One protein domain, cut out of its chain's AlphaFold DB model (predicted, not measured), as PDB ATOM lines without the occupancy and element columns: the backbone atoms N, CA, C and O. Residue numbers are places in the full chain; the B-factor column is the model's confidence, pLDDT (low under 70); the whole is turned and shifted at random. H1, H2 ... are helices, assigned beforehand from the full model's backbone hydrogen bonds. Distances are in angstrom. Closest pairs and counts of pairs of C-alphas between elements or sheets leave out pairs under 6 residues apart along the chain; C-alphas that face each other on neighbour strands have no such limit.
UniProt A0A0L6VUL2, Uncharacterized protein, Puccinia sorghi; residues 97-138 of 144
ATOM      1  N   SER A  97     220.508 225.886 128.822       83.56
ATOM      2  CA  SER A  97     219.424 225.192 129.529       83.56
ATOM      3  C   SER A  97     219.520 223.672 129.373       83.56
ATOM      4  O   SER A  97     219.444 222.952 130.365       83.56
ATOM      5  N   LEU A  98     219.746 223.185 128.147       82.81
ATOM      6  CA  LEU A  98     219.970 221.767 127.845       82.81
ATOM      7  C   LEU A  98     221.192 221.246 128.607       82.81
ATOM      8  O   LEU A  98     221.127 220.201 129.250       82.81
ATOM      9  N   THR A  99     222.276 222.021 128.609       86.81
ATOM     10  CA  THR A  99     223.496 221.687 129.354       86.81
ATOM     11  C   THR A  99     223.233 221.595 130.858       86.81
ATOM     12  O   THR A  99     223.661 220.638 131.502       86.81
ATOM     13  N   ASN A 100     222.494 222.550 131.428       88.44
ATOM     14  CA  ASN A 100     222.174 222.567 132.852       88.44
ATOM     15  C   ASN A 100     221.286 221.384 133.258       88.44
ATOM     16  O   ASN A 100     221.561 220.737 134.267       88.44
ATOM     17  N   ALA A 101     220.277 221.052 132.451       86.12
ATOM     18  CA  ALA A 101     219.445 219.877 132.686       86.12
ATOM     19  C   ALA A 101     220.281 218.583 132.662       86.12
ATOM     20  O   ALA A 101     220.172 217.755 133.568       86.12
ATOM     21  N   CYS A 102     221.211 218.436 131.711       86.44
ATOM     22  CA  CYS A 102     222.149 217.308 131.706       86.44
ATOM     23  C   CYS A 102     223.032 217.274 132.969       86.44
ATOM     24  O   CYS A 102     223.209 216.213 133.569       86.44
ATOM     25  N   ILE A 103     223.550 218.420 133.427       90.19
ATOM     26  CA  ILE A 103     224.337 218.506 134.672       90.19
ATOM     27  C   ILE A 103     223.501 218.075 135.886       90.19
ATOM     28  O   ILE A 103     223.973 217.282 136.703       90.19
ATOM     29  N   CYS A 104     222.266 218.565 136.011       90.31
ATOM     30  CA  CYS A 104     221.340 218.183 137.080       90.31
ATOM     31  C   CYS A 104     221.058 216.676 137.071       90.31
ATOM     32  O   CYS A 104     221.070 216.040 138.129       90.31
ATOM     33  N   TYR A 105     220.870 216.092 135.886       87.69
ATOM     34  CA  TYR A 105     220.692 214.652 135.724       87.69
ATOM     35  C   TYR A 105     221.912 213.869 136.217       87.69
ATOM     36  O   TYR A 105     221.774 213.012 137.090       87.69
ATOM     37  N   HIS A 106     223.113 214.218 135.750       89.12
ATOM     38  CA  HIS A 106     224.348 213.544 136.165       89.12
ATOM     39  C   HIS A 106     224.650 213.686 137.661       89.12
ATOM     40  O   HIS A 106     225.273 212.803 138.246       89.12
ATOM     41  N   ARG A 107     224.194 214.768 138.301       95.00
ATOM     42  CA  ARG A 107     224.318 214.981 139.753       95.00
ATOM     43  C   ARG A 107     223.237 214.271 140.578       95.00
ATOM     44  O   ARG A 107     223.238 214.406 141.797       95.00
ATOM     45  N   GLY A 108     222.310 213.550 139.944       92.56
ATOM     46  CA  GLY A 108     221.218 212.854 140.631       92.56
ATOM     47  C   GLY A 108     220.138 213.788 141.185       92.56
ATOM     48  O   GLY A 108     219.409 213.408 142.102       92.56
ATOM     49  N   PHE A 109     220.023 215.011 140.659       93.12
ATOM     50  CA  PHE A 109     219.024 215.982 141.116       93.12
ATOM     51  C   PHE A 109     217.592 215.518 140.802       93.12
ATOM     52  O   PHE A 109     216.677 215.681 141.613       93.12
ATOM     53  N   TYR A 110     217.388 214.894 139.639       89.94
ATOM     54  CA  TYR A 110     216.087 214.349 139.265       89.94
ATOM     55  C   TYR A 110     215.882 212.968 139.888       89.94
ATOM     56  O   TYR A 110     216.487 211.981 139.481       89.94
ATOM     57  N   LYS A 111     214.958 212.889 140.848       88.62
ATOM     58  CA  LYS A 111     214.550 211.625 141.490       88.62
ATOM     59  C   LYS A 111     213.646 210.754 140.611       88.62
ATOM     60  O   LYS A 111     213.423 209.590 140.921       88.62
ATOM     61  N   LYS A 112     213.087 211.333 139.546       87.00
ATOM     62  CA  LYS A 112     212.202 210.672 138.587       87.00
ATOM     63  C   LYS A 112     212.502 211.174 137.180       87.00
ATOM     64  O   LYS A 112     212.761 212.365 137.005       87.00
ATOM     65  N   ALA A 113     212.391 210.288 136.192       79.94
ATOM     66  CA  ALA A 113     212.617 210.625 134.786       79.94
ATOM     67  C   ALA A 113     211.675 211.738 134.292       79.94
ATOM     68  O   ALA A 113     212.104 212.623 133.561       79.94
ATOM     69  N   GLU A 114     210.422 211.755 134.760       82.25
ATOM     70  CA  GLU A 114     209.439 212.793 134.417       82.25
ATOM     71  C   GLU A 114     209.935 214.215 134.718       82.25
ATOM     72  O   GLU A 114     209.692 215.119 133.931       82.25
ATOM     73  N   ASN A 115     210.716 214.415 135.785       82.75
ATOM     74  CA  ASN A 115     211.227 215.739 136.149       82.75
ATOM     75  C   ASN A 115     212.333 216.220 135.200       82.75
ATOM     76  O   ASN A 115     212.408 217.409 134.906       82.75
ATOM     77  N   TYR A 116     213.164 215.298 134.708       78.25
ATOM     78  CA  TYR A 116     214.177 215.586 133.692       78.25
ATOM     79  C   TYR A 116     213.515 215.999 132.372       78.25
ATOM     80  O   TYR A 116     213.843 217.035 131.796       78.25
ATOM     81  N   PHE A 117     212.512 215.229 131.941       76.62
ATOM     82  CA  PHE A 117     211.739 215.553 130.748       76.62
ATOM     83  C   PHE A 117     210.979 216.870 130.908       76.62
ATOM     84  O   PHE A 117     211.026 217.694 130.002       76.62
ATOM     85  N   CYS A 118     210.333 217.118 132.048       77.81
ATOM     86  CA  CYS A 118     209.639 218.376 132.316       77.81
ATOM     87  C   CYS A 118     210.563 219.594 132.227       77.81
ATOM     88  O   CYS A 118     210.121 220.617 131.724       77.81
ATOM     89  N   ASP A 119     211.823 219.510 132.656       78.31
ATOM     90  CA  ASP A 119     212.764 220.637 132.564       78.31
ATOM     91  C   ASP A 119     213.182 220.924 131.104       78.31
ATOM     92  O   ASP A 119     213.229 222.076 130.650       78.31
ATOM     93  N   HIS A 120     213.370 219.865 130.305       72.69
ATOM     94  CA  HIS A 120     213.553 219.986 128.854       72.69
ATOM     95  C   HIS A 120     212.312 220.552 128.154       72.69
ATOM     96  O   HIS A 120     212.405 221.505 127.374       72.69
ATOM     97  N   PHE A 121     211.141 219.999 128.462       69.81
ATOM     98  CA  PHE A 121     209.875 220.384 127.855       69.81
ATOM     99  C   PHE A 121     209.405 221.762 128.308       69.81
ATOM    100  O   PHE A 121     208.824 222.475 127.503       69.81
ATOM    101  N   PHE A 122     209.676 222.190 129.542       69.69
ATOM    102  CA  PHE A 122     209.328 223.528 130.018       69.69
ATOM    103  C   PHE A 122     209.977 224.595 129.141       69.69
ATOM    104  O   PHE A 122     209.304 225.531 128.716       69.69
ATOM    105  N   ASN A 123     211.252 224.420 128.788       62.44
ATOM    106  CA  ASN A 123     211.935 225.327 127.871       62.44
ATOM    107  C   ASN A 123     211.301 225.309 126.473       62.44
ATOM    108  O   ASN A 123     211.057 226.375 125.903       62.44
ATOM    109  N   LEU A 124     210.976 224.123 125.947       64.19
ATOM    110  CA  LEU A 124     210.281 223.988 124.666       64.19
ATOM    111  C   LEU A 124     208.914 224.689 124.694       64.19
ATOM    112  O   LEU A 124     208.651 225.560 123.870       64.19
ATOM    113  N   PHE A 125     208.062 224.371 125.667       63.72
ATOM    114  CA  PHE A 125     206.722 224.937 125.810       63.72
ATOM    115  C   PHE A 125     206.742 226.434 126.116       63.72
ATOM    116  O   PHE A 125     205.902 227.160 125.593       63.72
ATOM    117  N   PHE A 126     207.704 226.933 126.891       62.59
ATOM    118  CA  PHE A 126     207.866 228.366 127.138       62.59
ATOM    119  C   PHE A 126     208.250 229.118 125.858       62.59
ATOM    120  O   PHE A 126     207.713 230.194 125.578       62.59
ATOM    121  N   ARG A 127     209.142 228.542 125.039       59.16
ATOM    122  CA  ARG A 127     209.477 229.093 123.718       59.16
ATOM    123  C   ARG A 127     208.265 229.024 122.785       59.16
ATOM    124  O   ARG A 127     207.923 230.046 122.194       59.16
ATOM    125  N   LEU A 128     207.556 227.894 122.727       54.59
ATOM    126  CA  LEU A 128     206.325 227.740 121.939       54.59
ATOM    127  C   LEU A 128     205.229 228.726 122.375       54.59
ATOM    128  O   LEU A 128     204.602 229.341 121.522       54.59
ATOM    129  N   GLY A 129     205.045 228.952 123.677       49.66
ATOM    130  CA  GLY A 129     204.084 229.912 124.231       49.66
ATOM    131  C   GLY A 129     204.383 231.365 123.845       49.66
ATOM    132  O   GLY A 129     203.471 232.159 123.617       49.66
ATOM    133  N   LYS A 130     205.665 231.720 123.687       49.53
ATOM    134  CA  LYS A 130     206.060 233.018 123.115       49.53
ATOM    135  C   LYS A 130     205.724 233.111 121.622       49.53
ATOM    136  O   LYS A 130     205.278 234.170 121.182       49.53
ATOM    137  N   PHE A 131     205.869 232.022 120.864       41.16
ATOM    138  CA  PHE A 131     205.500 231.959 119.442       41.16
ATOM    139  C   PHE A 131     203.977 231.951 119.205       41.16
ATOM    140  O   PHE A 131     203.512 232.580 118.256       41.16
ATOM    141  N   THR A 132     203.167 231.326 120.066       40.91
ATOM    142  CA  THR A 132     201.699 231.286 119.893       40.91
ATOM    143  C   THR A 132     201.016 232.631 120.141       40.91
ATOM    144  O   THR A 132     199.949 232.874 119.582       40.91
ATOM    145  N   SER A 133     201.641 233.547 120.891       38.06
ATOM    146  CA  SER A 133     201.151 234.930 121.047       38.06
ATOM    147  C   SER A 133     201.255 235.782 119.768       38.06
ATOM    148  O   SER A 133     200.693 236.876 119.702       38.06
ATOM    149  N   LYS A 134     201.949 235.284 118.734       43.22
ATOM    150  CA  LYS A 134     202.108 235.932 117.428       43.22
ATOM    151  C   LYS A 134     202.251 234.889 116.308       43.22
ATOM    152  O   LYS A 134     203.364 234.731 115.843       43.22
ATOM    153  N   ILE A 135     201.205 234.196 115.834       37.12
ATOM    154  CA  ILE A 135     201.216 233.500 114.514       37.12
ATOM    155  C   ILE A 135     199.798 233.003 114.136       37.12
ATOM    156  O   ILE A 135     199.112 232.432 114.985       37.12
ATOM    157  N   PRO A 136     199.381 233.063 112.853       35.41
ATOM    158  CA  PRO A 136     198.416 232.120 112.295       35.41
ATOM    159  C   PRO A 136     199.117 230.832 111.803       35.41
ATOM    160  O   PRO A 136     199.925 230.858 110.879       35.41
ATOM    161  N   LYS A 137     198.783 229.707 112.451       37.84
ATOM    162  CA  LYS A 137     198.860 228.291 112.015       37.84
ATOM    163  C   LYS A 137     199.941 227.896 110.975       37.84
ATOM    164  O   LYS A 137     199.642 227.755 109.792       37.84
ATOM    165  N   LYS A 138     201.152 227.562 111.437       31.06
ATOM    166  CA  LYS A 138     201.946 226.389 110.993       31.06
ATOM    167  C   LYS A 138     203.078 226.179 112.008       31.06
ATOM    168  O   LYS A 138     203.834 227.105 112.278       31.06
TER     169      LYS A 138
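AT A GLANCE: This is residues 97 to 138 of the 144 residues of an uncharacterized protein of Puccinia sorghi (UniProt A0A0L6VUL2). This is a helical hairpin with unequal arms: short H1 folds back, nearly antiparallel, beside part of the longer H2. The far part of H2 and the tail after it, residues 124 to 138, stick out as a free arm and make much of the length. The printed part has 42 residues with two named helices, H1 then H2, and no named strand; its class is all helix. It is only just loose, close to extended, with a radius of gyration of the C-alphas of 13.3 A, and spans 41 by 17 by 13 A.

IN THESE COORDINATES: Start at C-alpha 97 at (219.424, 225.192, 129.529); from there H1, residues 97 to 106, runs 14.3 A to C-alpha 106 at (224.348, 213.544, 136.165). Go on through the six residues between the helices to H2, residues 113 to 132, which measures 27.7 A and ends at C-alpha 132 at (201.699, 231.286, 119.893). Near residue 120 you will find a kink of 30 degrees in H2.

HOW THE PARTS SIT: Compare Ala 101 with Asp 119: their C-alphas, the closest of H1 and H2, are 6.7 A apart. The two helices touch, H2 with residues 116 to 123 alone. They run opposite ways at a shallow tilt of 7 degrees and form a helical hairpin. In H1 every O i to N i+4 pair is within hydrogen-bond range; in H2 15 of 16 are.

THE WHOLE: Look for the two C-alphas farthest apart at Arg 107 and Pro 136, 41.5 A from each other. The printed part has no cut, and the link from H1 to H2 is short. Residues 124 to 138, of which 124 to 132 belong to H2, stand free. In the B-factor column, the mean pLDDT of the printed part is 70.4, and residues 121 to 138 are under 70.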